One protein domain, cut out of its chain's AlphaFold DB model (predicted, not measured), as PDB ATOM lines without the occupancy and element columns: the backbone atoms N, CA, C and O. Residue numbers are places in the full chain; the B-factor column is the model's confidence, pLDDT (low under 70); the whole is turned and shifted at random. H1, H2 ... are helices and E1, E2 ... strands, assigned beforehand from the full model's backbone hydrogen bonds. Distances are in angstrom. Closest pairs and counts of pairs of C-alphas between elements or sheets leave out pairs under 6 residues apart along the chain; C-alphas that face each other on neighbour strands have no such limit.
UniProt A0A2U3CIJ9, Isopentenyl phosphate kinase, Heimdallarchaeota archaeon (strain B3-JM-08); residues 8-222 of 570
ATOM      1  N   LYS A   8     -28.146 -27.926 -46.875       75.75
ATOM      2  CA  LYS A   8     -27.345 -28.489 -45.795       75.75
ATOM      3  C   LYS A   8     -28.198 -29.353 -44.872       75.75
ATOM      4  O   LYS A   8     -29.251 -28.925 -44.390       75.75
ATOM      5  N   ILE A   9     -27.733 -30.577 -44.648       88.12
ATOM      6  CA  ILE A   9     -28.467 -31.612 -43.922       88.12
ATOM      7  C   ILE A   9     -27.891 -31.804 -42.529       88.12
ATOM      8  O   ILE A   9     -26.680 -31.923 -42.330       88.12
ATOM      9  N   ILE A  10     -28.798 -31.885 -41.563       91.50
ATOM     10  CA  ILE A  10     -28.509 -32.234 -40.179       91.50
ATOM     11  C   ILE A  10     -28.946 -33.682 -39.963       91.50
ATOM     12  O   ILE A  10     -30.137 -33.998 -40.027       91.50
ATOM     13  N   LEU A  11     -27.989 -34.564 -39.676       92.19
ATOM     14  CA  LEU A  11     -28.291 -35.929 -39.246       92.19
ATOM     15  C   LEU A  11     -28.464 -35.949 -37.724       92.19
ATOM     16  O   LEU A  11     -27.559 -35.554 -36.990       92.19
ATOM     17  N   VAL A  12     -29.600 -36.437 -37.232       93.62
ATOM     18  CA  VAL A  12     -29.864 -36.600 -35.794       93.62
ATOM     19  C   VAL A  12     -29.965 -38.083 -35.476       93.62
ATOM     20  O   VAL A  12     -30.946 -38.733 -35.830       93.62
ATOM     21  N   LYS A  13     -28.957 -38.624 -34.788       90.19
ATOM     22  CA  LYS A  13     -28.928 -40.025 -34.367       90.19
ATOM     23  C   LYS A  13     -29.395 -40.158 -32.921       90.19
ATOM     24  O   LYS A  13     -28.773 -39.620 -32.007       90.19
ATOM     25  N   LEU A  14     -30.448 -40.940 -32.696       88.94
ATOM     26  CA  LEU A  14     -31.005 -41.230 -31.375       88.94
ATOM     27  C   LEU A  14     -30.327 -42.458 -30.736       88.94
ATOM     28  O   LEU A  14     -30.296 -43.554 -31.301       88.94
ATOM     29  N   GLY A  15     -29.768 -42.285 -29.538       80.94
ATOM     30  CA  GLY A  15     -29.238 -43.365 -28.702       80.94
ATOM     31  C   GLY A  15     -30.339 -44.247 -28.101       80.94
ATOM     32  O   GLY A  15     -31.413 -43.766 -27.753       80.94
ATOM     33  N   GLY A  16     -30.071 -45.546 -27.928       78.19
ATOM     34  CA  GLY A  16     -31.081 -46.532 -27.505       78.19
ATOM     35  C   GLY A  16     -31.786 -46.244 -26.169       78.19
ATOM     36  O   GLY A  16     -32.951 -46.608 -26.017       78.19
ATOM     37  N   SER A  17     -31.122 -45.562 -25.230       75.44
ATOM     38  CA  SER A  17     -31.696 -45.121 -23.946       75.44
ATOM     39  C   SER A  17     -32.710 -43.974 -24.078       75.44
ATOM     40  O   SER A  17     -33.596 -43.838 -23.238       75.44
ATOM     41  N   LEU A  18     -32.628 -43.180 -25.150       80.94
ATOM     42  CA  LEU A  18     -33.608 -42.133 -25.470       80.94
ATOM     43  C   LEU A  18     -34.866 -42.705 -26.137       80.94
ATOM     44  O   LEU A  18     -35.906 -42.056 -26.150       80.94
ATOM     45  N   ILE A  19     -34.755 -43.905 -26.712       84.25
ATOM     46  CA  ILE A  19     -35.815 -44.566 -27.479       84.25
ATOM     47  C   ILE A  19     -36.603 -45.522 -26.585       84.25
ATOM     48  O   ILE A  19     -37.828 -45.527 -26.625       84.25
ATOM     49  N   THR A  20     -35.912 -46.316 -25.765       81.50
ATOM     50  CA  THR A  20     -36.505 -47.351 -24.902       81.50
ATOM     51  C   THR A  20     -35.971 -47.262 -23.479       81.50
ATOM     52  O   THR A  20     -34.802 -46.919 -23.290       81.50
ATOM     53  N   TYR A  21     -36.776 -47.653 -22.488       77.50
ATOM     54  CA  TYR A  21     -36.345 -47.790 -21.089       77.50
ATOM     55  C   TYR A  21     -35.346 -48.951 -20.917       77.50
ATOM     56  O   TYR A  21     -35.687 -50.033 -20.452       77.50
ATOM     57  N   LYS A  22     -34.083 -48.735 -21.314       66.88
ATOM     58  CA  LYS A  22     -33.070 -49.799 -21.463       66.88
ATOM     59  C   LYS A  22     -32.694 -50.525 -20.160       66.88
ATOM     60  O   LYS A  22     -32.121 -51.608 -20.216       66.88
ATOM     61  N   GLN A  23     -33.016 -49.938 -19.011       67.00
ATOM     62  CA  GLN A  23     -32.712 -50.467 -17.676       67.00
ATOM     63  C   GLN A  23     -33.941 -51.033 -16.950       67.00
ATOM     64  O   GLN A  23     -33.806 -51.563 -15.853       67.00
ATOM     65  N   ASP A  24     -35.132 -50.930 -17.545       76.62
ATOM     66  CA  ASP A  24     -36.360 -51.493 -16.986       76.62
ATOM     67  C   ASP A  24     -36.462 -52.966 -17.404       76.62
ATOM     68  O   ASP A  24     -37.031 -53.313 -18.443       76.62
ATOM     69  N   GLU A  25     -35.811 -53.840 -16.628       77.38
ATOM     70  CA  GLU A  25     -35.785 -55.275 -16.918       77.38
ATOM     71  C   GLU A  25     -37.184 -55.889 -16.997       77.38
ATOM     72  O   GLU A  25     -37.382 -56.845 -17.745       77.38
ATOM     73  N   ASP A  26     -38.145 -55.376 -16.232       81.50
ATOM     74  CA  ASP A  26     -39.463 -55.988 -16.113       81.50
ATOM     75  C   ASP A  26     -40.317 -55.692 -17.349       81.50
ATOM     76  O   ASP A  26     -40.906 -56.622 -17.903       81.50
ATOM     77  N   ARG A  27     -40.252 -54.469 -17.902       82.38
ATOM     78  CA  ARG A  27     -40.799 -54.200 -19.248       82.38
ATOM     79  C   ARG A  27     -40.126 -55.034 -20.334       82.38
ATOM     80  O   ARG A  27     -40.785 -55.460 -21.279       82.38
ATOM     81  N   ILE A  28     -38.813 -55.263 -20.237       80.31
ATOM     82  CA  ILE A  28     -38.080 -56.076 -21.221       80.31
ATOM     83  C   ILE A  28     -38.534 -57.546 -21.150       80.31
ATOM     84  O   ILE A  28     -38.754 -58.157 -22.195       80.31
ATOM     85  N   LYS A  29     -38.736 -58.099 -19.946       82.50
ATOM     86  CA  LYS A  29     -39.286 -59.453 -19.731       82.50
ATOM     87  C   LYS A  29     -40.724 -59.569 -20.252       82.50
ATOM     88  O   LYS A  29     -41.033 -60.535 -20.943       82.50
ATOM     89  N   GLU A  30     -41.579 -58.584 -19.964       84.44
ATOM     90  CA  GLU A  30     -42.964 -58.518 -20.459       84.44
ATOM     91  C   GLU A  30     -43.017 -58.507 -21.996       84.44
ATOM     92  O   GLU A  30     -43.744 -59.292 -22.607       84.44
ATOM     93  N   TYR A  31     -42.195 -57.667 -22.627       86.19
ATOM     94  CA  TYR A  31     -42.089 -57.574 -24.079       86.19
ATOM     95  C   TYR A  31     -41.639 -58.882 -24.731       86.19
ATOM     96  O   TYR A  31     -42.278 -59.361 -25.669       86.19
ATOM     97  N   ILE A  32     -40.581 -59.496 -24.199       83.12
ATOM     98  CA  ILE A  32     -40.088 -60.800 -24.653       83.12
ATOM     99  C   ILE A  32     -41.196 -61.865 -24.573       83.12
ATOM    100  O   ILE A  32     -41.407 -62.606 -25.532       83.12
ATOM    101  N   LEU A  33     -41.959 -61.901 -23.474       86.56
ATOM    102  CA  LEU A  33     -43.074 -62.836 -23.311       86.56
ATOM    103  C   LEU A  33     -44.188 -62.608 -24.348       86.56
ATOM    104  O   LEU A  33     -44.743 -63.572 -24.876       86.56
ATOM    105  N   ILE A  34     -44.522 -61.350 -24.654       87.94
ATOM    106  CA  ILE A  34     -45.541 -61.012 -25.660       87.94
ATOM    107  C   ILE A  34     -45.085 -61.415 -27.069       87.94
ATOM    108  O   ILE A  34     -45.901 -61.907 -27.847       87.94
ATOM    109  N   ILE A  35     -43.793 -61.302 -27.383       83.94
ATOM    110  CA  ILE A  35     -43.237 -61.773 -28.661       83.94
ATOM    111  C   ILE A  35     -43.303 -63.288 -28.781       83.94
ATOM    112  O   ILE A  35     -43.755 -63.776 -29.811       83.94
ATOM    113  N   GLU A  36     -42.889 -64.044 -27.762       84.19
ATOM    114  CA  GLU A  36     -42.962 -65.511 -27.825       84.19
ATOM    115  C   GLU A  36     -44.422 -65.982 -27.939       84.19
ATOM    116  O   GLU A  36     -44.739 -66.892 -28.707       84.19
ATOM    117  N   ARG A  37     -45.362 -65.286 -27.281       87.38
ATOM    118  CA  ARG A  37     -46.796 -65.502 -27.518       87.38
ATOM    119  C   ARG A  37     -47.207 -65.165 -28.952       87.38
ATOM    120  O   ARG A  37     -47.950 -65.945 -29.537       87.38
ATOM    121  N   PHE A  38     -46.740 -64.060 -29.529       87.50
ATOM    122  CA  PHE A  38     -47.041 -63.675 -30.912       87.50
ATOM    123  C   PHE A  38     -46.495 -64.702 -31.921       87.50
ATOM    124  O   PHE A  38     -47.227 -65.125 -32.814       87.50
ATOM    125  N   ARG A  39     -45.257 -65.185 -31.727       83.38
ATOM    126  CA  ARG A  39     -44.631 -66.265 -32.519       83.38
ATOM    127  C   ARG A  39     -45.478 -67.537 -32.523       83.38
ATOM    128  O   ARG A  39     -45.680 -68.133 -33.574       83.38
ATOM    129  N   CYS A  40     -46.025 -67.907 -31.369       85.00
ATOM    130  CA  CYS A  40     -46.902 -69.069 -31.210       85.00
ATOM    131  C   CYS A  40     -48.378 -68.813 -31.592       85.00
ATOM    132  O   CYS A  40     -49.224 -69.662 -31.319       85.00
ATOM    133  N   GLY A  41     -48.728 -67.649 -32.159       84.88
ATOM    134  CA  GLY A  41     -50.115 -67.285 -32.496       84.88
ATOM    135  C   GLY A  41     -51.033 -67.031 -31.287       84.88
ATOM    136  O   GLY A  41     -52.249 -66.944 -31.434       84.88
ATOM    137  N   ALA A  42     -50.463 -66.906 -30.086       89.62
ATOM    138  CA  ALA A  42     -51.141 -66.702 -28.805       89.62
ATOM    139  C   ALA A  42     -51.161 -65.229 -28.334       89.62
ATOM    140  O   ALA A  42     -51.508 -64.949 -27.179       89.62
ATOM    141  N   ALA A  43     -50.764 -64.293 -29.200       89.94
ATOM    142  CA  ALA A  43     -50.941 -62.846 -29.058       89.94
ATOM    143  C   ALA A  43     -51.157 -62.213 -30.443       89.94
ATOM    144  O   ALA A  43     -50.711 -62.751 -31.457       89.94
ATOM    145  N   SER A  44     -51.849 -61.080 -30.479       93.06
ATOM    146  CA  SER A  44     -52.186 -60.334 -31.693       93.06
ATOM    147  C   SER A  44     -51.122 -59.291 -32.066       93.06
ATOM    148  O   SER A  44     -50.222 -58.967 -31.288       93.06
ATOM    149  N   LEU A  45     -51.253 -58.707 -33.262       90.31
ATOM    150  CA  LEU A  45     -50.442 -57.558 -33.680       90.31
ATOM    151  C   LEU A  45     -50.691 -56.326 -32.787       90.31
ATOM    152  O   LEU A  45     -49.792 -55.509 -32.585       90.31
ATOM    153  N   GLU A  46     -51.897 -56.210 -32.231       93.19
ATOM    154  CA  GLU A  46     -52.304 -55.136 -31.322       93.19
ATOM    155  C   GLU A  46     -51.609 -55.286 -29.962       93.19
ATOM    156  O   GLU A  46     -51.039 -54.313 -29.468       93.19
ATOM    157  N   ASP A  47     -51.536 -56.510 -29.419       91.50
ATOM    158  CA  ASP A  47     -50.775 -56.828 -28.199       91.50
ATOM    159  C   ASP A  47     -49.281 -56.496 -28.367       91.50
ATOM    160  O   ASP A  47     -48.675 -55.838 -27.516       91.50
ATOM    161  N   LEU A  48     -48.688 -56.905 -29.497       89.25
ATOM    162  CA  LEU A  48     -47.289 -56.610 -29.823       89.25
ATOM    163  C   LEU A  48     -47.047 -55.094 -29.939       89.25
ATOM    164  O   LEU A  48     -46.073 -54.576 -29.391       89.25
ATOM    165  N   THR A  49     -47.955 -54.369 -30.596       92.25
ATOM    166  CA  THR A  49     -47.873 -52.908 -30.758       92.25
ATOM    167  C   THR A  49     -48.011 -52.179 -29.420       92.25
ATOM    168  O   THR A  49     -47.245 -51.252 -29.143       92.25
ATOM    169  N   ALA A  50     -48.934 -52.613 -28.558       91.69
ATOM    170  CA  ALA A  50     -49.107 -52.069 -27.213       91.69
ATOM    171  C   ALA A  50     -47.857 -52.293 -26.346       91.69
ATOM    172  O   ALA A  50     -47.393 -51.362 -25.683       91.69
ATOM    173  N   SER A  51     -47.259 -53.485 -26.409       89.81
ATOM    174  CA  SER A  51     -46.029 -53.815 -25.683       89.81
ATOM    175  C   SER A  51     -44.827 -52.977 -26.136       89.81
ATOM    176  O   SER A  51     -44.124 -52.388 -25.311       89.81
ATOM    177  N   ILE A  52     -44.634 -52.823 -27.452       89.62
ATOM    178  CA  ILE A  52     -43.590 -51.951 -28.017       89.62
ATOM    179  C   ILE A  52     -43.809 -50.498 -27.576       89.62
ATOM    180  O   ILE A  52     -42.863 -49.835 -27.156       89.62
ATOM    181  N   SER A  53     -45.054 -50.015 -27.602       90.56
ATOM    182  CA  SER A  53     -45.414 -48.676 -27.119       90.56
ATOM    183  C   SER A  53     -45.082 -48.481 -25.630       90.56
ATOM    184  O   SER A  53     -44.540 -47.442 -25.252       90.56
ATOM    185  N   HIS A  54     -45.308 -49.498 -24.786       88.94
ATOM    186  CA  HIS A  54     -44.976 -49.460 -23.355       88.94
ATOM    187  C   HIS A  54     -43.459 -49.402 -23.076       88.94
ATOM    188  O   HIS A  54     -43.029 -48.796 -22.087       88.94
ATOM    189  N   LEU A  55     -42.637 -49.976 -23.961       87.31
ATOM    190  CA  LEU A  55     -41.175 -49.880 -23.899       87.31
ATOM    191  C   LEU A  55     -40.620 -48.509 -24.307       87.31
ATOM    192  O   LEU A  55     -39.509 -48.167 -23.883       87.31
ATOM    193  N   LEU A  56     -41.337 -47.739 -25.133       89.81
ATOM    194  CA  LEU A  56     -40.842 -46.469 -25.662       89.81
ATOM    195  C   LEU A  56     -40.741 -45.391 -24.573       89.81
ATOM    196  O   LEU A  56     -41.706 -45.096 -23.862       89.81
ATOM    197  N   ASN A  57     -39.599 -44.698 -24.522       89.75
ATOM    198  CA  ASN A  57     -39.415 -43.490 -23.713       89.75
ATOM    199  C   ASN A  57     -40.112 -42.289 -24.384       89.75
ATOM    200  O   ASN A  57     -39.507 -41.345 -24.896       89.75
ATOM    201  N   THR A  58     -41.442 -42.356 -24.386       90.94
ATOM    202  CA  THR A  58     -42.340 -41.402 -25.044       90.94
ATOM    203  C   THR A  58     -42.180 -39.978 -24.501       90.94
ATOM    204  O   THR A  58     -42.386 -39.018 -25.239       90.94
ATOM    205  N   SER A  59     -41.793 -39.811 -23.234       90.19
ATOM    206  CA  SER A  59     -41.468 -38.514 -22.621       90.19
ATOM    207  C   SER A  59     -40.301 -37.825 -23.328       90.19
ATOM    208  O   SER A  59     -40.471 -36.720 -23.843       90.19
ATOM    209  N   THR A  60     -39.153 -38.497 -23.415       89.81
ATOM    210  CA  THR A  60     -37.940 -37.950 -24.036       89.81
ATOM    211  C   THR A  60     -38.115 -37.764 -25.545       89.81
ATOM    212  O   THR A  60     -37.764 -36.712 -26.077       89.81
ATOM    213  N   LEU A  61     -38.754 -38.715 -26.237       92.81
ATOM    214  CA  LEU A  61     -39.070 -38.578 -27.666       92.81
ATOM    215  C   LEU A  61     -39.992 -37.374 -27.950       92.81
ATOM    216  O   LEU A  61     -39.770 -36.650 -28.921       92.81
ATOM    217  N   LYS A  62     -40.986 -37.101 -27.085       94.88
ATOM    218  CA  LYS A  62     -41.854 -35.913 -27.210       94.88
ATOM    219  C   LYS A  62     -41.079 -34.604 -27.105       94.88
ATOM    220  O   LYS A  62     -41.438 -33.635 -27.769       94.88
ATOM    221  N   GLU A  63     -40.057 -34.550 -26.264       93.31
ATOM    222  CA  GLU A  63     -39.229 -33.356 -26.089       93.31
ATOM    223  C   GLU A  63     -38.300 -33.141 -27.291       93.31
ATOM    224  O   GLU A  63     -38.335 -32.075 -27.902       93.31
ATOM    225  N   ILE A  64     -37.597 -34.193 -27.725       94.06
ATOM    226  CA  ILE A  64     -36.743 -34.200 -28.925       94.06
ATOM    227  C   ILE A  64     -37.519 -33.723 -30.166       94.06
ATOM    228  O   ILE A  64     -37.061 -32.831 -30.882       94.06
ATOM    229  N   PHE A  65     -38.718 -34.261 -30.413       96.12
ATOM    230  CA  PHE A  65     -39.508 -33.891 -31.592       96.12
ATOM    231  C   PHE A  65     -40.137 -32.494 -31.519       96.12
ATOM    232  O   PHE A  65     -40.269 -31.842 -32.557       96.12
ATOM    233  N   ARG A  66     -40.463 -31.979 -30.324       95.12
ATOM    234  CA  ARG A  66     -40.852 -30.564 -30.164       95.12
ATOM    235  C   ARG A  66     -39.691 -29.633 -30.498       95.12
ATOM    236  O   ARG A  66     -39.888 -28.700 -31.273       95.12
ATOM    237  N   THR A  67     -38.501 -29.915 -29.968       94.88
ATOM    238  CA  THR A  67     -37.279 -29.146 -30.241       94.88
ATOM    239  C   THR A  67     -36.968 -29.117 -31.737       94.88
ATOM    240  O   THR A  67     -36.781 -28.040 -32.303       94.88
ATOM    241  N   LEU A  68     -37.038 -30.270 -32.415       94.12
ATOM    242  CA  LEU A  68     -36.894 -30.344 -33.872       94.12
ATOM    243  C   LEU A  68     -37.940 -29.518 -34.625       94.12
ATOM    244  O   LEU A  68     -37.579 -28.785 -35.541       94.12
ATOM    245  N   ASN A  69     -39.219 -29.593 -34.244       94.06
ATOM    246  CA  ASN A  69     -40.273 -28.848 -34.939       94.06
ATOM    247  C   ASN A  69     -40.080 -27.328 -34.798       94.06
ATOM    248  O   ASN A  69     -40.218 -26.586 -35.769       94.06
ATOM    249  N   ILE A  70     -39.713 -26.863 -33.601       93.19
ATOM    250  CA  ILE A  70     -39.404 -25.449 -33.338       93.19
ATOM    251  C   ILE A  70     -38.207 -24.995 -34.184       93.19
ATOM    252  O   ILE A  70     -38.281 -23.947 -34.836       93.19
ATOM    253  N   TYR A  71     -37.136 -25.795 -34.222       92.31
ATOM    254  CA  TYR A  71     -35.938 -25.492 -34.999       92.31
ATOM    255  C   TYR A  71     -36.219 -25.421 -36.505       92.31
ATOM    256  O   TYR A  71     -35.873 -24.420 -37.129       92.31
ATOM    257  N   ILE A  72     -36.894 -26.424 -37.080       90.94
ATOM    258  CA  ILE A  72     -37.220 -26.478 -38.517       90.94
ATOM    259  C   ILE A  72     -38.135 -25.310 -38.912       90.94
ATOM    260  O   ILE A  72     -37.878 -24.637 -39.907       90.94
ATOM    261  N   LYS A  73     -39.149 -24.980 -38.098       89.44
ATOM    262  CA  LYS A  73     -40.019 -23.809 -38.339       89.44
ATOM    263  C   LYS A  73     -39.272 -22.477 -38.297       89.44
ATOM    264  O   LYS A  73     -39.659 -21.549 -38.996       89.44
ATOM    265  N   SER A  74     -38.217 -22.387 -37.492       88.44
ATOM    266  CA  SER A  74     -37.354 -21.201 -37.403       88.44
ATOM    267  C   SER A  74     -36.277 -21.155 -38.497       88.44
ATOM    268  O   SER A  74     -35.714 -20.096 -38.748       88.44
ATOM    269  N   ASN A  75     -35.995 -22.283 -39.160       84.25
ATOM    270  CA  ASN A  75     -34.934 -22.442 -40.153       84.25
ATOM    271  C   ASN A  75     -35.483 -23.178 -41.384       84.25
ATOM    272  O   ASN A  75     -35.136 -24.328 -41.635       84.25
ATOM    273  N   SER A  76     -36.327 -22.516 -42.180       72.81
ATOM    274  CA  SER A  76     -37.067 -23.139 -43.295       72.81
ATOM    275  C   SER A  76     -36.208 -23.709 -44.440       72.81
ATOM    276  O   SER A  76     -36.754 -24.281 -45.376       72.81
ATOM    277  N   ALA A  77     -34.887 -23.513 -44.412       75.12
ATOM    278  CA  ALA A  77     -33.935 -24.117 -45.348       75.12
ATOM    279  C   ALA A  77     -33.229 -25.366 -44.779       75.12
ATOM    280  O   ALA A  77     -32.549 -26.068 -45.523       75.12
ATOM    281  N   ALA A  78     -33.361 -25.644 -43.477       78.81
ATOM    282  CA  ALA A  78     -32.703 -26.771 -42.830       78.81
ATOM    283  C   ALA A  78     -33.417 -28.082 -43.174       78.81
ATOM    284  O   ALA A  78     -34.602 -28.255 -42.877       78.81
ATOM    285  N   LYS A  79     -32.681 -29.036 -43.748       89.56
ATOM    286  CA  LYS A  79     -33.157 -30.410 -43.934       89.56
ATOM    287  C   LYS A  79     -32.649 -31.277 -42.787       89.56
ATOM    288  O   LYS A  79     -31.491 -31.174 -42.385       89.56
ATOM    289  N   VAL A  80     -33.517 -32.125 -42.245       92.31
ATOM    290  CA  VAL A  80     -33.201 -32.982 -41.096       92.31
ATOM    291  C   VAL A  80     -33.561 -34.422 -41.419       92.31
ATOM    292  O   VAL A  80     -34.657 -34.688 -41.907       92.31
ATOM    293  N   ILE A  81     -32.658 -35.343 -41.094       92.50
ATOM    294  CA  ILE A  81     -32.888 -36.788 -41.144       92.50
ATOM    295  C   ILE A  81     -32.730 -37.329 -39.722       92.50
ATOM    296  O   ILE A  81     -31.730 -37.043 -39.059       92.50
ATOM    297  N   VAL A  82     -33.703 -38.106 -39.248       93.06
ATOM    298  CA  VAL A  82     -33.661 -38.741 -37.925       93.06
ATOM    299  C   VAL A  82     -33.368 -40.228 -38.086       93.06
ATOM    300  O   VAL A  82     -34.114 -40.967 -38.723       93.06
ATOM    301  N   ILE A  83     -32.282 -40.668 -37.464       88.88
ATOM    302  CA  ILE A  83     -31.832 -42.059 -37.449       88.88
ATOM    303  C   ILE A  83     -31.995 -42.573 -36.025       88.88
ATOM    304  O   ILE A  83     -31.546 -41.929 -35.077       88.88
ATOM    305  N   HIS A  84     -32.588 -43.746 -35.839       86.75
ATOM    306  CA  HIS A  84     -32.717 -44.352 -34.518       86.75
ATOM    307  C   HIS A  84     -32.160 -45.785 -34.482       86.75
ATOM    308  O   HIS A  84     -31.997 -46.448 -35.501       86.75
ATOM    309  N   GLY A  85     -31.782 -46.262 -33.297       77.44
ATOM    310  CA  GLY A  85     -31.468 -47.680 -33.089       77.44
ATOM    311  C   GLY A  85     -32.697 -48.450 -32.607       77.44
ATOM    312  O   GLY A  85     -33.655 -47.848 -32.126       77.44
ATOM    313  N   ALA A  86     -32.651 -49.780 -32.627       72.19
ATOM    314  CA  ALA A  86     -33.722 -50.589 -32.041       72.19
ATOM    315  C   ALA A  86     -33.779 -50.510 -30.490       72.19
ATOM    316  O   ALA A  86     -34.787 -50.841 -29.873       72.19
ATOM    317  N   GLY A  87     -32.726 -50.037 -29.810       73.31
ATOM    318  CA  GLY A  87     -32.708 -49.956 -28.339       73.31
ATOM    319  C   GLY A  87     -32.777 -51.345 -27.689       73.31
ATOM    320  O   GLY A  87     -32.110 -52.269 -28.157       73.31
ATOM    321  N   SER A  88     -33.583 -51.511 -26.634       64.88
ATOM    322  CA  SER A  88     -33.840 -52.834 -26.027       64.88
ATOM    323  C   SER A  88     -34.573 -53.807 -26.951       64.88
ATOM    324  O   SER A  88     -34.425 -55.013 -26.789       64.88
ATOM    325  N   ILE A  89     -35.326 -53.296 -27.931       69.31
ATOM    326  CA  ILE A  89     -36.060 -54.105 -28.918       69.31
ATOM    327  C   ILE A  89     -35.103 -54.794 -29.907       69.31
ATOM    328  O   ILE A  89     -35.456 -55.805 -30.498       69.31
ATOM    329  N   GLY A  90     -33.868 -54.299 -30.049       68.94
ATOM    330  CA  GLY A  90     -32.831 -54.957 -30.842       68.94
ATOM    331  C   GLY A  90     -32.074 -56.006 -30.037       68.94
ATOM    332  O   GLY A  90     -32.426 -57.178 -30.005       68.94
ATOM    333  N   HIS A  91     -30.991 -55.582 -29.385       63.97
ATOM    334  CA  HIS A  91     -29.974 -56.504 -28.872       63.97
ATOM    335  C   HIS A  91     -30.512 -57.497 -27.826       63.97
ATOM    336  O   HIS A  91     -30.214 -58.686 -27.908       63.97
ATOM    337  N   SER A  92     -31.346 -57.043 -26.882       67.31
ATOM    338  CA  SER A  92     -31.924 -57.916 -25.849       67.31
ATOM    339  C   SER A  92     -32.891 -58.948 -26.432       67.31
ATOM    340  O   SER A  92     -32.920 -60.081 -25.958       67.31
ATOM    341  N   LEU A  93     -33.645 -58.574 -27.472       69.56
ATOM    342  CA  LEU A  93     -34.548 -59.478 -28.179       69.56
ATOM    343  C   LEU A  93     -33.777 -60.556 -28.938       69.56
ATOM    344  O   LEU A  93     -34.042 -61.740 -28.767       69.56
ATOM    345  N   VAL A  94     -32.793 -60.150 -29.742       67.25
ATOM    346  CA  VAL A  94     -31.965 -61.070 -30.534       67.25
ATOM    347  C   VAL A  94     -31.248 -62.072 -29.627       67.25
ATOM    348  O   VAL A  94     -31.291 -63.274 -29.875       67.25
ATOM    349  N   LEU A  95     -30.645 -61.592 -28.532       68.12
ATOM    350  CA  LEU A  95     -29.994 -62.441 -27.529       68.12
ATOM    351  C   LEU A  95     -30.963 -63.355 -26.764       68.12
ATOM    352  O   LEU A  95     -30.502 -64.312 -26.140       68.12
ATOM    353  N   HIS A  96     -32.262 -63.050 -26.743       71.94
ATOM    354  CA  HIS A  96     -33.273 -63.939 -26.180       71.94
ATOM    355  C   HIS A  96     -33.686 -65.007 -27.191       71.94
ATOM    356  O   HIS A  96     -33.559 -66.190 -26.891       71.94
ATOM    357  N   LEU A  97     -34.106 -64.596 -28.392       67.56
ATOM    358  CA  LEU A  97     -34.595 -65.502 -29.433       67.56
ATOM    359  C   LEU A  97     -33.529 -66.529 -29.840       67.56
ATOM    360  O   LEU A  97     -33.854 -67.692 -30.015       67.56
ATOM    361  N   LEU A  98     -32.245 -66.156 -29.871       61.88
ATOM    362  CA  LEU A  98     -31.145 -67.103 -30.118       61.88
ATOM    363  C   LEU A  98     -30.858 -68.103 -28.987       61.88
ATOM    364  O   LEU A  98     -30.084 -69.038 -29.176       61.88
ATOM    365  N   LYS A  99     -31.414 -67.900 -27.787       69.44
ATOM    366  CA  LYS A  99     -31.338 -68.889 -26.699       69.44
ATOM    367  C   LYS A  99     -32.502 -69.874 -26.740       69.44
ATOM    368  O   LYS A  99     -32.400 -70.924 -26.109       69.44
ATOM    369  N   THR A 100     -33.598 -69.519 -27.411       67.19
ATOM    370  CA  THR A 100     -34.827 -70.320 -27.495       67.19
ATOM    371  C   THR A 100     -34.989 -71.011 -28.848       67.19
ATOM    372  O   THR A 100     -35.601 -72.072 -28.904       67.19
ATOM    373  N   GLU A 101     -34.405 -70.458 -29.912       65.00
ATOM    374  CA  GLU A 101     -34.499 -70.933 -31.291       65.00
ATOM    375  C   GLU A 101     -33.128 -70.881 -31.986       65.00
ATOM    376  O   GLU A 101     -32.397 -69.896 -31.874       65.00
ATOM    377  N   THR A 102     -32.787 -71.935 -32.734       59.72
ATOM    378  CA  THR A 102     -31.557 -71.995 -33.546       59.72
ATOM    379  C   THR A 102     -31.799 -71.680 -35.022       59.72
ATOM    380  O   THR A 102     -30.845 -71.368 -35.735       59.72
ATOM    381  N   ASP A 103     -33.049 -71.745 -35.490       63.53
ATOM    382  CA  ASP A 103     -33.418 -71.373 -36.856       63.53
ATOM    383  C   ASP A 103     -33.727 -69.869 -36.988       63.53
ATOM    384  O   ASP A 103     -34.752 -69.351 -36.532       63.53
ATOM    385  N   LEU A 104     -32.821 -69.161 -37.663       57.81
ATOM    386  CA  LEU A 104     -32.915 -67.727 -37.909       57.81
ATOM    387  C   LEU A 104     -34.035 -67.333 -38.883       57.81
ATOM    388  O   LEU A 104     -34.526 -66.205 -38.778       57.81
ATOM    389  N   GLU A 105     -34.494 -68.226 -39.766       63.53
ATOM    390  CA  GLU A 105     -35.608 -67.924 -40.681       63.53
ATOM    391  C   GLU A 105     -36.927 -67.722 -39.911       63.53
ATOM    392  O   GLU A 105     -37.745 -66.882 -40.288       63.53
ATOM    393  N   ASN A 106     -37.081 -68.377 -38.753       65.88
ATOM    394  CA  ASN A 106     -38.234 -68.226 -37.852       65.88
ATOM    395  C   ASN A 106     -38.113 -67.039 -36.875       65.88
ATOM    396  O   ASN A 106     -39.074 -66.692 -36.180       65.88
ATOM    397  N   VAL A 107     -36.932 -66.422 -36.783       68.00
ATOM    398  CA  VAL A 107     -36.601 -65.351 -35.825       68.00
ATOM    399  C   VAL A 107     -36.547 -63.982 -36.509       68.00
ATOM    400  O   VAL A 107     -37.095 -63.002 -35.993       68.00
ATOM    401  N   TYR A 108     -35.947 -63.902 -37.700       70.12
ATOM    402  CA  TYR A 108     -35.743 -62.643 -38.421       70.12
ATOM    403  C   TYR A 108     -37.041 -61.884 -38.776       70.12
ATOM    404  O   TYR A 108     -37.088 -60.673 -38.528       70.12
ATOM    405  N   PRO A 109     -38.129 -62.522 -39.270       75.56
ATOM    406  CA  PRO A 109     -39.371 -61.814 -39.602       75.56
ATOM    407  C   PRO A 109     -39.998 -61.106 -38.394       75.56
ATOM    408  O   PRO A 109     -40.572 -60.027 -38.532       75.56
ATOM    409  N   VAL A 110     -39.849 -61.693 -37.205       76.38
ATOM    410  CA  VAL A 110     -40.419 -61.205 -35.943       76.38
ATOM    411  C   VAL A 110     -39.661 -59.974 -35.449       76.38
ATOM    412  O   VAL A 110     -40.280 -58.966 -35.112       76.38
ATOM    413  N   ILE A 111     -38.323 -60.020 -35.478       75.19
ATOM    414  CA  ILE A 111     -37.464 -58.867 -35.166       75.19
ATOM    415  C   ILE A 111     -37.759 -57.726 -36.147       75.19
ATOM    416  O   ILE A 111     -38.032 -56.601 -35.729       75.19
ATOM    417  N   LYS A 112     -37.776 -58.025 -37.453       76.75
ATOM    418  CA  LYS A 112     -38.069 -57.054 -38.515       76.75
ATOM    419  C   LYS A 112     -39.429 -56.385 -38.323       76.75
ATOM    420  O   LYS A 112     -39.521 -55.161 -38.435       76.75
ATOM    421  N   LEU A 113     -40.470 -57.157 -38.007       81.44
ATOM    422  CA  LEU A 113     -41.803 -56.630 -37.720       81.44
ATOM    423  C   LEU A 113     -41.783 -55.718 -36.486       81.44
ATOM    424  O   LEU A 113     -42.272 -54.592 -36.557       81.44
ATOM    425  N   ALA A 114     -41.174 -56.158 -35.383       82.38
ATOM    426  CA  ALA A 114     -41.127 -55.384 -34.148       82.38
ATOM    427  C   ALA A 114     -40.392 -54.041 -34.305       82.38
ATOM    428  O   ALA A 114     -40.901 -53.008 -33.866       82.38
ATOM    429  N   VAL A 115     -39.236 -54.017 -34.976       81.06
ATOM    430  CA  VAL A 115     -38.500 -52.764 -35.223       81.06
ATOM    431  C   VAL A 115     -39.232 -51.876 -36.249       81.06
ATOM    432  O   VAL A 115     -39.223 -50.652 -36.124       81.06
ATOM    433  N   SER A 116     -39.966 -52.462 -37.202       84.56
ATOM    434  CA  SER A 116     -40.836 -51.698 -38.115       84.56
ATOM    435  C   SER A 116     -41.989 -51.009 -37.371       84.56
ATOM    436  O   SER A 116     -42.223 -49.819 -37.579       84.56
ATOM    437  N   ILE A 117     -42.665 -51.717 -36.455       88.75
ATOM    438  CA  ILE A 117     -43.699 -51.147 -35.571       88.75
ATOM    439  C   ILE A 117     -43.091 -50.039 -34.699       88.75
ATOM    440  O   ILE A 117     -43.676 -48.965 -34.564       88.75
ATOM    441  N   GLN A 118     -41.891 -50.258 -34.152       89.12
ATOM    442  CA  GLN A 118     -41.162 -49.260 -33.367       89.12
ATOM    443  C   GLN A 118     -40.937 -47.962 -34.165       89.12
ATOM    444  O   GLN A 118     -41.259 -46.883 -33.667       89.12
ATOM    445  N   ASN A 119     -40.450 -48.052 -35.409       90.38
ATOM    446  CA  ASN A 119     -40.238 -46.882 -36.268       90.38
ATOM    447  C   ASN A 119     -41.556 -46.174 -36.631       90.38
ATOM    448  O   ASN A 119     -41.624 -44.943 -36.619       90.38
ATOM    449  N   GLN A 120     -42.631 -46.926 -36.889       91.88
ATOM    450  CA  GLN A 120     -43.958 -46.354 -37.138       91.88
ATOM    451  C   GLN A 120     -44.506 -45.602 -35.917       91.88
ATOM    452  O   GLN A 120     -45.013 -44.491 -36.071       91.88
ATOM    453  N   LEU A 121     -44.362 -46.148 -34.706       94.19
ATOM    454  CA  LEU A 121     -44.777 -45.487 -33.462       94.19
ATOM    455  C   LEU A 121     -43.968 -44.205 -33.199       94.19
ATOM    456  O   LEU A 121     -44.543 -43.172 -32.851       94.19
ATOM    457  N   ILE A 122     -42.650 -44.244 -33.416       94.31
ATOM    458  CA  ILE A 122     -41.759 -43.079 -33.291       94.31
ATOM    459  C   ILE A 122     -42.119 -42.003 -34.327       94.31
ATOM    460  O   ILE A 122     -42.252 -40.829 -33.978       94.31
ATOM    461  N   THR A 123     -42.347 -42.392 -35.584       95.44
ATOM    462  CA  THR A 123     -42.761 -41.471 -36.653       95.44
ATOM    463  C   THR A 123     -44.129 -40.856 -36.357       95.44
ATOM    464  O   THR A 123     -44.284 -39.637 -36.422       95.44
ATOM    465  N   GLY A 124     -45.109 -41.675 -35.965       96.25
ATOM    466  CA  GLY A 124     -46.450 -41.225 -35.591       96.25
ATOM    467  C   GLY A 124     -46.430 -40.229 -34.432       96.25
ATOM    468  O   GLY A 124     -47.165 -39.242 -34.457       96.25
ATOM    469  N   LEU A 125     -45.532 -40.416 -33.461       96.31
ATOM    470  CA  LEU A 125     -45.311 -39.458 -32.381       96.31
ATOM    471  C   LEU A 125     -44.759 -38.113 -32.890       96.31
ATOM    472  O   LEU A 125     -45.197 -37.060 -32.428       96.31
ATOM    473  N   GLY A 126     -43.842 -38.131 -33.861       95.31
ATOM    474  CA  GLY A 126     -43.372 -36.923 -34.545       95.31
ATOM    475  C   GLY A 126     -44.505 -36.181 -35.266       95.31
ATOM    476  O   GLY A 126     -44.661 -34.971 -35.083       95.31
ATOM    477  N   ILE A 127     -45.347 -36.909 -36.009       96.81
ATOM    478  CA  ILE A 127     -46.521 -36.364 -36.713       96.81
ATOM    479  C   ILE A 127     -47.515 -35.730 -35.725       96.81
ATOM    480  O   ILE A 127     -47.955 -34.602 -35.936       96.81
ATOM    481  N   GLN A 128     -47.814 -36.393 -34.601       96.31
ATOM    482  CA  GLN A 128     -48.682 -35.854 -33.537       96.31
ATOM    483  C   GLN A 128     -48.165 -34.535 -32.936       96.31
ATOM    484  O   GLN A 128     -48.947 -33.738 -32.420       96.31
ATOM    485  N   LEU A 129     -46.854 -34.292 -32.996       95.62
ATOM    486  CA  LEU A 129     -46.205 -33.061 -32.534       95.62
ATOM    487  C   LEU A 129     -46.016 -32.033 -33.660       95.62
ATOM    488  O   LEU A 129     -45.388 -30.993 -33.451       95.62
ATOM    489  N   GLY A 130     -46.573 -32.305 -34.842       93.25
ATOM    490  CA  GLY A 130     -46.578 -31.426 -36.003       93.25
ATOM    491  C   GLY A 130     -45.265 -31.390 -36.778       93.25
ATOM    492  O   GLY A 130     -45.000 -30.367 -37.410       93.25
ATOM    493  N   LEU A 131     -44.423 -32.427 -36.691       93.62
ATOM    494  CA  LEU A 131     -43.357 -32.650 -37.673       93.62
ATOM    495  C   LEU A 131     -43.968 -33.221 -38.954       93.62
ATOM    496  O   LEU A 131     -44.820 -34.106 -38.893       93.62
ATOM    497  N   ASN A 132     -43.463 -32.791 -40.108       94.00
ATOM    498  CA  ASN A 132     -43.754 -33.421 -41.396       94.00
ATOM    499  C   ASN A 132     -42.945 -34.729 -41.547       94.00
ATOM    500  O   ASN A 132     -42.106 -34.860 -42.432       94.00
ATOM    501  N   ALA A 133     -43.078 -35.649 -40.593       94.12
ATOM    502  CA  ALA A 133     -42.249 -36.846 -40.522       94.12
ATOM    503  C   ALA A 133     -42.735 -37.937 -41.490       94.12
ATOM    504  O   ALA A 133     -43.936 -38.181 -41.599       94.12
ATOM    505  N   ILE A 134     -41.796 -38.629 -42.140       92.69
ATOM    506  CA  ILE A 134     -42.071 -39.786 -42.999       92.69
ATOM    507  C   ILE A 134     -41.264 -40.999 -42.527       92.69
ATOM    508  O   ILE A 134     -40.047 -40.928 -42.372       92.69
ATOM    509  N   SER A 135     -41.956 -42.114 -42.296       90.12
ATOM    510  CA  SER A 135     -41.342 -43.388 -41.912       90.12
ATOM    511  C   SER A 135     -40.741 -44.038 -43.150       90.12
ATOM    512  O   SER A 135     -41.487 -44.397 -44.059       90.12
ATOM    513  N   LEU A 136     -39.431 -44.272 -43.152       82.44
ATOM    514  CA  LEU A 136     -38.776 -45.126 -44.143       82.44
ATOM    515  C   LEU A 136     -38.360 -46.446 -43.493       82.44
ATOM    516  O   LEU A 136     -37.880 -46.471 -42.360       82.44
ATOM    517  N   SER A 137     -38.579 -47.559 -44.191       68.88
ATOM    518  CA  SER A 137     -38.099 -48.862 -43.729       68.88
ATOM    519  C   SER A 137     -36.600 -48.990 -43.987       68.88
ATOM    520  O   SER A 137     -36.131 -48.573 -45.047       68.88
ATOM    521  N   SER A 138     -35.855 -49.625 -43.075       58.94
ATOM    522  CA  SER A 138     -34.436 -49.924 -43.306       58.94
ATOM    523  C   SER A 138     -34.239 -50.713 -44.606       58.94
ATOM    524  O   SER A 138     -33.329 -50.402 -45.355       58.94
ATOM    525  N   HIS A 139     -35.149 -51.629 -44.961       53.59
ATOM    526  CA  HIS A 139     -35.096 -52.406 -46.213       53.59
ATOM    527  C   HIS A 139     -35.353 -51.609 -47.497       53.59
ATOM    528  O   HIS A 139     -35.036 -52.105 -48.570       53.59
ATOM    529  N   GLN A 140     -35.943 -50.412 -47.416       48.56
ATOM    530  CA  GLN A 140     -36.079 -49.505 -48.572       48.56
ATOM    531  C   GLN A 140     -34.833 -48.639 -48.783       48.56
ATOM    532  O   GLN A 140     -34.736 -47.954 -49.790       48.56
ATOM    533  N   ILE A 141     -33.940 -48.631 -47.793       48.03
ATOM    534  CA  ILE A 141     -32.714 -47.838 -47.731       48.03
ATOM    535  C   ILE A 141     -31.494 -48.768 -47.815       48.03
ATOM    536  O   ILE A 141     -30.433 -48.334 -48.221       48.03
ATOM    537  N   MET A 142     -31.606 -50.043 -47.430       48.25
ATOM    538  CA  MET A 142     -30.497 -50.984 -47.272       48.25
ATOM    539  C   MET A 142     -30.907 -52.405 -47.679       48.25
ATOM    540  O   MET A 142     -31.722 -53.036 -47.001       48.25
ATOM    541  N   LEU A 143     -30.267 -52.956 -48.710       38.25
ATOM    542  CA  LEU A 143     -30.205 -54.399 -48.952       38.25
ATOM    543  C   LEU A 143     -28.813 -54.767 -49.462       38.25
ATOM    544  O   LEU A 143     -28.276 -54.128 -50.356       38.25
ATOM    545  N   GLY A 144     -28.227 -55.798 -48.859       36.59
ATOM    546  CA  GLY A 144     -26.836 -56.164 -49.105       36.59
ATOM    547  C   GLY A 144     -26.338 -57.245 -48.156       36.59
ATOM    548  O   GLY A 144     -25.255 -57.101 -47.601       36.59
ATOM    549  N   TYR A 145     -27.131 -58.304 -47.945       35.19
ATOM    550  CA  TYR A 145     -26.565 -59.629 -47.686       35.19
ATOM    551  C   TYR A 145     -26.312 -60.251 -49.059       35.19
ATOM    552  O   TYR A 145     -27.283 -60.548 -49.762       35.19
ATOM    553  N   PRO A 146     -25.053 -60.444 -49.468       34.84
ATOM    554  CA  PRO A 146     -24.761 -61.348 -50.562       34.84
ATOM    555  C   PRO A 146     -25.210 -62.766 -50.187       34.84
ATOM    556  O   PRO A 146     -25.287 -63.128 -49.011       34.84
ATOM    557  N   THR A 147     -25.531 -63.580 -51.187       35.62
ATOM    558  CA  THR A 147     -25.951 -64.973 -50.974       35.62
ATOM    559  C   THR A 147     -24.782 -65.905 -50.637       35.62
ATOM    560  O   THR A 147     -25.014 -67.049 -50.241       35.62
ATOM    561  N   ASP A 148     -23.533 -65.436 -50.751       40.97
ATOM    562  CA  ASP A 148     -22.348 -66.147 -50.288       40.97
ATOM    563  C   ASP A 148     -22.091 -65.872 -48.796       40.97
ATOM    564  O   ASP A 148     -21.984 -64.734 -48.351       40.97
ATOM    565  N   LYS A 149     -21.943 -66.937 -48.000       36.50
ATOM    566  CA  LYS A 149     -21.705 -66.855 -46.542       36.50
ATOM    567  C   LYS A 149     -20.305 -66.341 -46.161       36.50
ATOM    568  O   LYS A 149     -19.899 -66.494 -45.020       36.50
ATOM    569  N   THR A 150     -19.554 -65.808 -47.120       36.22
ATOM    570  CA  THR A 150     -18.129 -65.461 -47.022       36.22
ATOM    571  C   THR A 150     -17.863 -63.960 -47.083       36.22
ATOM    572  O   THR A 150     -16.740 -63.519 -46.829       36.22
ATOM    573  N   SER A 151     -18.875 -63.156 -47.401       38.94
ATOM    574  CA  SER A 151     -18.744 -61.721 -47.604       38.94
ATOM    575  C   SER A 151     -19.385 -60.918 -46.465       38.94
ATOM    576  O   SER A 151     -20.358 -61.308 -45.821       38.94
ATOM    577  N   SER A 152     -18.798 -59.757 -46.165       38.53
ATOM    578  CA  SER A 152     -19.379 -58.837 -45.183       38.53
ATOM    579  C   SER A 152     -20.568 -58.106 -45.810       38.53
ATOM    580  O   SER A 152     -20.410 -57.621 -46.932       38.53
ATOM    581  N   PRO A 153     -21.714 -57.962 -45.118       41.47
ATOM    582  CA  PRO A 153     -22.829 -57.210 -45.650       41.47
ATOM    583  C   PRO A 153     -22.447 -55.734 -45.750       41.47
ATOM    584  O   PRO A 153     -21.662 -55.216 -44.947       41.47
ATOM    585  N   ARG A 154     -22.975 -55.088 -46.784       48.09
ATOM    586  CA  ARG A 154     -22.462 -53.830 -47.327       48.09
ATOM    587  C   ARG A 154     -23.517 -52.732 -47.216       48.09
ATOM    588  O   ARG A 154     -24.629 -52.894 -47.709       48.09
ATOM    589  N   MET A 155     -23.178 -51.617 -46.558       45.16
ATOM    590  CA  MET A 155     -24.035 -50.415 -46.547       45.16
ATOM    591  C   MET A 155     -23.935 -49.621 -47.851       45.16
ATOM    592  O   MET A 155     -24.758 -48.759 -48.113       45.16
ATOM    593  N   ASP A 156     -22.914 -49.904 -48.644       43.78
ATOM    594  CA  ASP A 156     -22.580 -49.321 -49.938       43.78
ATOM    595  C   ASP A 156     -23.480 -49.823 -51.087       43.78
ATOM    596  O   ASP A 156     -23.618 -49.126 -52.085       43.78
ATOM    597  N   ALA A 157     -24.184 -50.950 -50.907       41.91
ATOM    598  CA  ALA A 157     -25.217 -51.460 -51.826       41.91
ATOM    599  C   ALA A 157     -26.636 -50.898 -51.551       41.91
ATOM    600  O   ALA A 157     -27.633 -51.352 -52.110       41.91
ATOM    601  N   ALA A 158     -26.738 -49.926 -50.645       51.44
ATOM    602  CA  ALA A 158     -27.966 -49.249 -50.258       51.44
ATOM    603  C   ALA A 158     -28.587 -48.439 -51.416       51.44
ATOM    604  O   ALA A 158     -27.993 -47.457 -51.864       51.44
ATOM    605  N   ASP A 159     -29.811 -48.776 -51.851       56.25
ATOM    606  CA  ASP A 159     -30.595 -47.855 -52.687       56.25
ATOM    607  C   ASP A 159     -31.103 -46.696 -51.825       56.25
ATOM    608  O   ASP A 159     -32.099 -46.781 -51.105       56.25
ATOM    609  N   LEU A 160     -30.382 -45.587 -51.905       66.62
ATOM    610  CA  LEU A 160     -30.682 -44.369 -51.171       66.62
ATOM    611  C   LEU A 160     -31.415 -43.330 -52.032       66.62
ATOM    612  O   LEU A 160     -31.748 -42.255 -51.529       66.62
ATOM    613  N   SER A 161     -31.732 -43.643 -53.295       67.12
ATOM    614  CA  SER A 161     -32.388 -42.719 -54.235       67.12
ATOM    615  C   SER A 161     -33.737 -42.211 -53.712       67.12
ATOM    616  O   SER A 161     -34.090 -41.045 -53.899       67.12
ATOM    617  N   THR A 162     -34.468 -43.051 -52.971       74.19
ATOM    618  CA  THR A 162     -35.715 -42.673 -52.290       74.19
ATOM    619  C   THR A 162     -35.464 -41.634 -51.191       74.19
ATOM    620  O   THR A 162     -36.205 -40.653 -51.091       74.19
ATOM    621  N   LEU A 163     -34.405 -41.800 -50.391       78.75
ATOM    622  CA  LEU A 163     -34.033 -40.850 -49.339       78.75
ATOM    623  C   LEU A 163     -33.592 -39.508 -49.943       78.75
ATOM    624  O   LEU A 163     -34.079 -38.461 -49.519       78.75
ATOM    625  N   GLU A 164     -32.738 -39.539 -50.969       75.88
ATOM    626  CA  GLU A 164     -32.311 -38.348 -51.711       75.88
ATOM    627  C   GLU A 164     -33.501 -37.614 -52.342       75.88
ATOM    628  O   GLU A 164     -33.633 -36.398 -52.181       75.88
ATOM    629  N   THR A 165     -34.409 -38.347 -52.993       77.31
ATOM    630  CA  THR A 165     -35.627 -37.798 -53.605       77.31
ATOM    631  C   THR A 165     -36.495 -37.083 -52.573       77.31
ATOM    632  O   THR A 165     -36.960 -35.972 -52.832       77.31
ATOM    633  N   ILE A 166     -36.702 -37.679 -51.395       83.00
ATOM    634  CA  ILE A 166     -37.516 -37.083 -50.327       83.00
ATOM    635  C   ILE A 166     -36.853 -35.820 -49.772       83.00
ATOM    636  O   ILE A 166     -37.518 -34.788 -49.667       83.00
ATOM    637  N   VAL A 167     -35.563 -35.884 -49.431       83.19
ATOM    638  CA  VAL A 167     -34.824 -34.771 -48.805       83.19
ATOM    639  C   VAL A 167     -34.649 -33.590 -49.767       83.19
ATOM    640  O   VAL A 167     -34.742 -32.432 -49.350       83.19
ATOM    641  N   SER A 168     -34.448 -33.871 -51.057       80.56
ATOM    642  CA  SER A 168     -34.246 -32.847 -52.089       80.56
ATOM    643  C   SER A 168     -35.553 -32.181 -52.519       80.56
ATOM    644  O   SER A 168     -35.588 -30.962 -52.686       80.56
ATOM    645  N   ASN A 169     -36.636 -32.955 -52.668       81.19
ATOM    646  CA  ASN A 169     -37.879 -32.484 -53.293       81.19
ATOM    647  C   ASN A 169     -39.026 -32.198 -52.308       81.19
ATOM    648  O   ASN A 169     -40.057 -31.672 -52.721       81.19
ATOM    649  N   THR A 170     -38.886 -32.535 -51.020       84.25
ATOM    650  CA  THR A 170     -39.941 -32.325 -50.013       84.25
ATOM    651  C   THR A 170     -39.395 -31.700 -48.733       84.25
ATOM    652  O   THR A 170     -38.214 -31.826 -48.416       84.25
ATOM    653  N   ASP A 171     -40.261 -31.060 -47.950       86.06
ATOM    654  CA  ASP A 171     -39.954 -30.618 -46.581       86.06
ATOM    655  C   ASP A 171     -40.289 -31.697 -45.540       86.06
ATOM    656  O   ASP A 171     -40.685 -31.396 -44.413       86.06
ATOM    657  N   SER A 172     -40.211 -32.973 -45.929       90.62
ATOM    658  CA  SER A 172     -40.410 -34.089 -45.007       90.62
ATOM    659  C   SER A 172     -39.151 -34.336 -44.178       90.62
ATOM    660  O   SER A 172     -38.037 -34.105 -44.640       90.62
ATOM    661  N   VAL A 173     -39.334 -34.847 -42.964       93.38
ATOM    662  CA  VAL A 173     -38.263 -35.320 -42.081       93.38
ATOM    663  C   VAL A 173     -38.249 -36.847 -42.157       93.38
ATOM    664  O   VAL A 173     -39.141 -37.473 -41.577       93.38
ATOM    665  N   PRO A 174     -37.303 -37.480 -42.875       92.38
ATOM    666  CA  PRO A 174     -37.209 -38.932 -42.904       92.38
ATOM    667  C   PRO A 174     -36.835 -39.465 -41.523       92.38
ATOM    668  O   PRO A 174     -35.890 -38.973 -40.901       92.38
ATOM    669  N   ILE A 175     -37.573 -40.472 -41.058       92.06
ATOM    670  CA  ILE A 175     -37.312 -41.194 -39.814       92.06
ATOM    671  C   ILE A 175     -37.170 -42.681 -40.134       92.06
ATOM    672  O   ILE A 175     -38.068 -43.296 -40.718       92.06
ATOM    673  N   PHE A 176     -36.020 -43.249 -39.780       85.94
ATOM    674  CA  PHE A 176     -35.736 -44.667 -39.980       85.94
ATOM    675  C   PHE A 176     -34.754 -45.220 -38.948       85.94
ATOM    676  O   PHE A 176     -34.161 -44.485 -38.153       85.94
ATOM    677  N   PHE A 177     -34.587 -46.541 -38.972       78.75
ATOM    678  CA  PHE A 177     -33.698 -47.273 -38.080       78.75
ATOM    679  C   PHE A 177     -32.517 -47.910 -38.819       78.75
ATOM    680  O   PHE A 177     -32.632 -48.276 -39.987       78.75
ATOM    681  N   GLY A 178     -31.390 -48.074 -38.121       68.06
ATOM    682  CA  GLY A 178     -30.325 -48.995 -38.544       68.06
ATOM    683  C   GLY A 178     -30.681 -50.440 -38.178       68.06
ATOM    684  O   GLY A 178     -31.217 -50.662 -37.090       68.06
ATOM    685  N   ASP A 179     -30.420 -51.386 -39.087       59.31
ATOM    686  CA  ASP A 179     -30.863 -52.789 -38.988       59.31
ATOM    687  C   ASP A 179     -30.264 -53.566 -37.791       59.31
ATOM    688  O   ASP A 179     -29.398 -53.085 -37.061       59.31
ATOM    689  N   VAL A 180     -30.732 -54.793 -37.556       47.91
ATOM    690  CA  VAL A 180     -30.304 -55.627 -36.427       47.91
ATOM    691  C   VAL A 180     -29.711 -56.961 -36.908       47.91
ATOM    692  O   VAL A 180     -30.432 -57.831 -37.382       47.91
ATOM    693  N   GLY A 181     -28.401 -57.152 -36.712       44.62
ATOM    694  CA  GLY A 181     -27.699 -58.450 -36.787       44.62
ATOM    695  C   GLY A 181     -27.051 -58.888 -35.451       44.62
ATOM    696  O   GLY A 181     -27.484 -58.457 -34.386       44.62
ATOM    697  N   LEU A 182     -25.995 -59.719 -35.484       41.69
ATOM    698  CA  LEU A 182     -25.098 -60.118 -34.358       41.69
ATOM    699  C   LEU A 182     -23.632 -59.965 -34.775       41.69
ATOM    700  O   LEU A 182     -23.422 -59.897 -35.962       41.69
ATOM    701  N   THR A 183     -22.610 -59.950 -33.911       35.56
ATOM    702  CA  THR A 183     -21.203 -59.969 -34.399       35.56
ATOM    703  C   THR A 183     -20.293 -60.784 -33.485       35.56
ATOM    704  O   THR A 183     -20.509 -60.834 -32.276       35.56
ATOM    705  N   GLN A 184     -19.249 -61.398 -34.051       33.62
ATOM    706  CA  GLN A 184     -18.250 -62.149 -33.290       33.62
ATOM    707  C   GLN A 184     -17.391 -61.218 -32.412       33.62
ATOM    708  O   GLN A 184     -16.775 -60.274 -32.903       33.62
ATOM    709  N   GLY A 185     -17.328 -61.502 -31.106       33.03
ATOM    710  CA  GLY A 185     -16.560 -60.706 -30.146       33.03
ATOM    711  C   GLY A 185     -16.263 -61.445 -28.841       33.03
ATOM    712  O   GLY A 185     -16.934 -61.228 -27.839       33.03
ATOM    713  N   THR A 186     -15.227 -62.294 -28.838       34.16
ATOM    714  CA  THR A 186     -14.555 -62.946 -27.676       34.16
ATOM    715  C   THR A 186     -15.375 -63.751 -26.649       34.16
ATOM    716  O   THR A 186     -14.779 -64.503 -25.884       34.16
ATOM    717  N   HIS A 187     -16.705 -63.665 -26.627       37.28
ATOM    718  CA  HIS A 187     -17.567 -64.399 -25.700       37.28
ATOM    719  C   HIS A 187     -18.755 -65.034 -26.429       37.28
ATOM    720  O   HIS A 187     -19.834 -64.452 -26.487       37.28
ATOM    721  N   THR A 188     -18.515 -66.238 -26.959       38.25
ATOM    722  CA  THR A 188     -19.412 -67.402 -27.169       38.25
ATOM    723  C   THR A 188     -19.074 -68.102 -28.486       38.25
ATOM    724  O   THR A 188     -19.327 -67.594 -29.572       38.25
ATOM    725  N   GLU A 189     -18.534 -69.315 -28.388       39.22
ATOM    726  CA  GLU A 189     -18.142 -70.175 -29.520       39.22
ATOM    727  C   GLU A 189     -19.354 -70.880 -30.180       39.22
ATOM    728  O   GLU A 189     -19.213 -71.927 -30.800       39.22
ATOM    729  N   LEU A 190     -20.567 -70.337 -30.008       39.59
ATOM    730  CA  LEU A 190     -21.834 -71.064 -30.181       39.59
ATOM    731  C   LEU A 190     -22.668 -70.670 -31.418       39.59
ATOM    732  O   LEU A 190     -23.670 -71.331 -31.668       39.59
ATOM    733  N   LEU A 191     -22.335 -69.593 -32.148       42.16
ATOM    734  CA  LEU A 191     -23.345 -68.864 -32.951       42.16
ATOM    735  C   LEU A 191     -23.048 -68.593 -34.445       42.16
ATOM    736  O   LEU A 191     -23.921 -68.066 -35.133       42.16
ATOM    737  N   GLY A 192     -21.883 -68.968 -34.986       38.88
ATOM    738  CA  GLY A 192     -21.575 -68.782 -36.419       38.88
ATOM    739  C   GLY A 192     -21.440 -67.316 -36.885       38.88
ATOM    740  O   GLY A 192     -21.364 -66.393 -36.074       38.88
ATOM    741  N   GLU A 193     -21.359 -67.107 -38.204       39.19
ATOM    742  CA  GLU A 193     -21.082 -65.799 -38.826       39.19
ATOM    743  C   GLU A 193     -22.359 -65.014 -39.185       39.19
ATOM    744  O   GLU A 193     -23.089 -65.384 -40.100       39.19
ATOM    745  N   TRP A 194     -22.589 -63.890 -38.497       42.00
ATOM    746  CA  TRP A 194     -23.682 -62.923 -38.727       42.00
ATOM    747  C   TRP A 194     -23.165 -61.487 -38.435       42.00
ATOM    748  O   TRP A 194     -22.075 -61.378 -37.859       42.00
ATOM    749  N   LYS A 195     -23.869 -60.390 -38.832       40.91
ATOM    750  CA  LYS A 195     -23.371 -58.977 -38.668       40.91
ATOM    751  C   LYS A 195     -24.360 -57.853 -38.188       40.91
ATOM    752  O   LYS A 195     -25.116 -57.306 -38.979       40.91
ATOM    753  N   VAL A 196     -24.280 -57.456 -36.896       42.88
ATOM    754  CA  VAL A 196     -24.204 -56.079 -36.297       42.88
ATOM    755  C   VAL A 196     -24.215 -54.805 -37.137       42.88
ATOM    756  O   VAL A 196     -23.273 -54.035 -36.961       42.88
ATOM    757  N   PHE A 197     -25.266 -54.441 -37.876       48.75
ATOM    758  CA  PHE A 197     -25.399 -53.042 -38.326       48.75
ATOM    759  C   PHE A 197     -25.912 -52.059 -37.262       48.75
ATOM    760  O   PHE A 197     -27.046 -51.600 -37.287       48.75
ATOM    761  N   SER A 198     -25.034 -51.656 -36.337       60.78
ATOM    762  CA  SER A 198     -25.344 -50.574 -35.393       60.78
ATOM    763  C   SER A 198     -25.853 -49.312 -36.106       60.78
ATOM    764  O   SER A 198     -25.204 -48.791 -37.012       60.78
ATOM    765  N   GLY A 199     -26.958 -48.734 -35.621       65.12
ATOM    766  CA  GLY A 199     -27.457 -47.430 -36.078       65.12
ATOM    767  C   GLY A 199     -26.482 -46.258 -35.867       65.12
ATOM    768  O   GLY A 199     -26.737 -45.163 -36.355       65.12
ATOM    769  N   ASP A 200     -25.368 -46.456 -35.148       69.56
ATOM    770  CA  ASP A 200     -24.244 -45.508 -35.093       69.56
ATOM    771  C   ASP A 200     -23.365 -45.516 -36.368       69.56
ATOM    772  O   ASP A 200     -22.558 -44.602 -36.535       69.56
ATOM    773  N   LEU A 201     -23.499 -46.509 -37.261       69.50
ATOM    774  CA  LEU A 201     -22.777 -46.604 -38.545       69.50
ATOM    775  C   LEU A 201     -23.497 -45.862 -39.681       69.50
ATOM    776  O   LEU A 201     -22.844 -45.343 -40.585       69.50
ATOM    777  N   VAL A 202     -24.829 -45.761 -39.610       75.19
ATOM    778  CA  VAL A 202     -25.672 -45.140 -40.648       75.19
ATOM    779  C   VAL A 202     -25.226 -43.715 -41.014       75.19
ATOM    780  O   VAL A 202     -25.136 -43.444 -42.207       75.19
ATOM    781  N   PRO A 203     -24.868 -42.805 -40.079       79.75
ATOM    782  CA  PRO A 203     -24.400 -41.470 -40.460       79.75
ATOM    783  C   PRO A 203     -23.119 -41.477 -41.305       79.75
ATOM    784  O   PRO A 203     -22.987 -40.662 -42.210       79.75
ATOM    785  N   ASN A 204     -22.192 -42.405 -41.038       71.38
ATOM    786  CA  ASN A 204     -20.943 -42.555 -41.792       71.38
ATOM    787  C   ASN A 204     -21.218 -43.136 -43.189       71.38
ATOM    788  O   ASN A 204     -20.672 -42.664 -44.178       71.38
ATOM    789  N   ALA A 205     -22.134 -44.102 -43.293       70.12
ATOM    790  CA  ALA A 205     -22.564 -44.626 -44.585       70.12
ATOM    791  C   ALA A 205     -23.317 -43.588 -45.433       70.12
ATOM    792  O   ALA A 205     -23.058 -43.503 -46.625       70.12
ATOM    793  N   LEU A 206     -24.176 -42.751 -44.836       74.56
ATOM    794  CA  LEU A 206     -24.800 -41.626 -45.546       74.56
ATOM    795  C   LEU A 206     -23.762 -40.588 -45.996       74.56
ATOM    796  O   LEU A 206     -23.849 -40.099 -47.115       74.56
ATOM    797  N   ALA A 207     -22.760 -40.287 -45.167       70.69
ATOM    798  CA  ALA A 207     -21.666 -39.385 -45.536       70.69
ATOM    799  C   ALA A 207     -20.802 -39.920 -46.694       70.69
ATOM    800  O   ALA A 207     -20.372 -39.146 -47.545       70.69
ATOM    801  N   ARG A 208     -20.615 -41.244 -46.763       60.81
ATOM    802  CA  ARG A 208     -19.926 -41.935 -47.865       60.81
ATOM    803  C   ARG A 208     -20.811 -42.205 -49.081       60.81
ATOM    804  O   ARG A 208     -20.284 -42.559 -50.131       60.81
ATOM    805  N   SER A 209     -22.131 -42.108 -48.940       56.59
ATOM    806  CA  SER A 209     -23.064 -42.485 -49.998       56.59
ATOM    807  C   SER A 209     -23.035 -41.514 -51.174       56.59
ATOM    808  O   SER A 209     -22.843 -40.311 -51.008       56.59
ATOM    809  N   PHE A 210     -23.279 -42.042 -52.371       48.97
ATOM    810  CA  PHE A 210     -23.248 -41.315 -53.644       48.97
ATOM    811  C   PHE A 210     -24.489 -40.432 -53.870       48.97
ATOM    812  O   PHE A 210     -24.971 -40.311 -54.988       48.97
ATOM    813  N   LEU A 211     -25.037 -39.830 -52.816       53.38
ATOM    814  CA  LEU A 211     -26.186 -38.932 -52.909       53.38
ATOM    815  C   LEU A 211     -25.720 -37.480 -53.033       53.38
ATOM    816  O   LEU A 211     -24.710 -37.096 -52.442       53.38
ATOM    817  N   ASN A 212     -26.515 -36.618 -53.665       58.34
ATOM    818  CA  ASN A 212     -26.289 -35.166 -53.676       58.34
ATOM    819  C   ASN A 212     -26.711 -34.493 -52.350       58.34
ATOM    820  O   ASN A 212     -27.323 -33.423 -52.335       58.34
ATOM    821  N   LEU A 213     -26.400 -35.128 -51.215       67.00
ATOM    822  CA  LEU A 213     -26.771 -34.697 -49.868       67.00
ATOM    823  C   LEU A 213     -25.554 -34.111 -49.132       67.00
ATOM    824  O   LEU A 213     -24.738 -34.842 -48.575       67.00
ATOM    825  N   GLU A 214     -25.443 -32.778 -49.072       73.88
ATOM    826  CA  GLU A 214     -24.396 -32.111 -48.282       73.88
ATOM    827  C   GLU A 214     -24.733 -32.180 -46.780       73.88
ATOM    828  O   GLU A 214     -25.502 -31.374 -46.251       73.88
ATOM    829  N   ILE A 215     -24.153 -33.148 -46.068       82.94
ATOM    830  CA  ILE A 215     -24.285 -33.253 -44.610       82.94
ATOM    831  C   ILE A 215     -23.402 -32.187 -43.942       82.94
ATOM    832  O   ILE A 215     -22.178 -32.235 -44.011       82.94
ATOM    833  N   GLU A 216     -24.027 -31.235 -43.251       81.31
ATOM    834  CA  GLU A 216     -23.332 -30.178 -42.502       81.31
ATOM    835  C   GLU A 216     -22.787 -30.704 -41.172       81.31
ATOM    836  O   GLU A 216     -21.660 -30.394 -40.774       81.31
ATOM    837  N   LYS A 217     -23.618 -31.465 -40.451       87.12
ATOM    838  CA  LYS A 217     -23.316 -31.931 -39.096       87.12
ATOM    839  C   LYS A 217     -24.116 -33.165 -38.702       87.12
ATOM    840  O   LYS A 217     -25.261 -33.344 -39.124       87.12
ATOM    841  N   VAL A 218     -23.525 -33.971 -37.821       90.69
ATOM    842  CA  VAL A 218     -24.198 -35.104 -37.167       90.69
ATOM    843  C   VAL A 218     -24.326 -34.838 -35.672       90.69
ATOM    844  O   VAL A 218     -23.361 -34.475 -35.005       90.69
ATOM    845  N   ILE A 219     -25.520 -35.046 -35.126       91.31
ATOM    846  CA  ILE A 219     -25.813 -34.917 -33.700       91.31
ATOM    847  C   ILE A 219     -26.193 -36.298 -33.165       91.31
ATOM    848  O   ILE A 219     -27.296 -36.791 -33.400       91.31
ATOM    849  N   PHE A 220     -25.276 -36.923 -32.430       88.44
ATOM    850  CA  PHE A 220     -25.507 -38.156 -31.687       88.44
ATOM    851  C   PHE A 220     -26.079 -37.804 -30.311       88.44
ATOM    852  O   PHE A 220     -25.345 -37.466 -29.379       88.44
ATOM    853  N   LEU A 221     -27.400 -37.905 -30.175       87.44
ATOM    854  CA  LEU A 221     -28.065 -37.780 -28.884       87.44
ATOM    855  C   LEU A 221     -27.848 -39.065 -28.081       87.44
ATOM    856  O   LEU A 221     -28.184 -40.164 -28.529       87.44
ATOM    857  N   THR A 222     -27.295 -38.939 -26.879       79.00
ATOM    858  CA  THR A 222     -27.022 -40.062 -25.980       79.00
ATOM    859  C   THR A 222     -27.302 -39.672 -24.537       79.00
ATOM    860  O   THR A 222     -27.084 -38.533 -24.141       79.00
TER     861      THR A 222
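This is residues 8 to 222 of the 570 residues of the protein "Isopentenyl phosphate kinase" of Heimdallarchaeota archaeon (strain B3-JM-08) (UniProt A0A2U3CIJ9). A strongly twisted sheet of five parallel strands forms the core, with H4 and H6 over one face and H8 and H9 over the other. Beyond the strands' ends, the hairpin H2-H3 and H5 gather near the first part of H6, and residues 185 to 190 of a long loop stick out. The 215 printed residues run E1 H1 H2 H3 H4 E2 H5 H6 E3 H7 H8 E4 H9 E5, nine named helices and five named strands, with sheet order E3 E4 E2 E1 E5; the class is mixed. The whole is compact, with a radius of gyration of the C-alphas of 17.5 A and spans of 50 by 39 by 29 A.

E1, residues 9 to 14, begins at C-alpha 9 (-28.467, -31.612, -43.922). H1 is 16 to 19, H2 25 to 39, 21.0 A, H3 45 to 55, 15.5 A, and H4 58 to 74, 24.2 A. E2 is 79 to 84, H5 91 to 100, and H6 108 to 128, 30.1 A. E3 is 133 to 135, H7 138 to 141, H8 161 to 169, E4 173 to 177, and H9 202 to 208. E5, 215 to 221, 16.8 A, ends at C-alpha 221 (-28.065, -37.780, -28.884).

N 134 and O 173 of E3 and E4 are 2.9 A apart, N 82 and O 174 of E4 and E2 2.9 A, N 12 and O 81 of E1 and E2 2.9 A, and N 13 and O 219 of E1 and E5 2.8 A, each within hydrogen-bond range. E1, H1 to H4, E2 and E3, H7, H8, E4 are strand-helix-strand units, parallel neighbours joined through helices; E2, H5, H6, E3 and E4, H9, E5 are split units, with other strands between. H6 lies over E3 and E4 at a height of 5.4 A over the sheet, and H4 over E2 at 9.5 A. On the opposite face, H8 lies over E4 and E2 at 9.5 A, and H9 only just over E2, with 3 C-alphas, at 9.0 A. H1 and H7 only graze the sheet. The hairpin H2 and H3 touches at Tyr 31 and Ser 51, closest C-alphas 5.7 A, and H3 touches H6 at Ile 52 and Gln 118, 6.5 A. H2 and H5 only just touch, with 3 pairs of C-alphas within 8 A, closest Ile 32 and Leu 93, 6.7 A. Every O i to N i+4 pair is within range in H2, H3, H4, H6, H8 and H9, and 5 of 6 in H5; H1 and H7 are too short for one.

The farthest C-alphas, Ser 74 and Glu 189, are 53.2 A apart. The printed part has no cut. The links H7 to H8 and E4 to H9 are long. Mean pLDDT of the printed part is 74.2; 76 residues are under 70, among them 137 to 161 and 178 to 201.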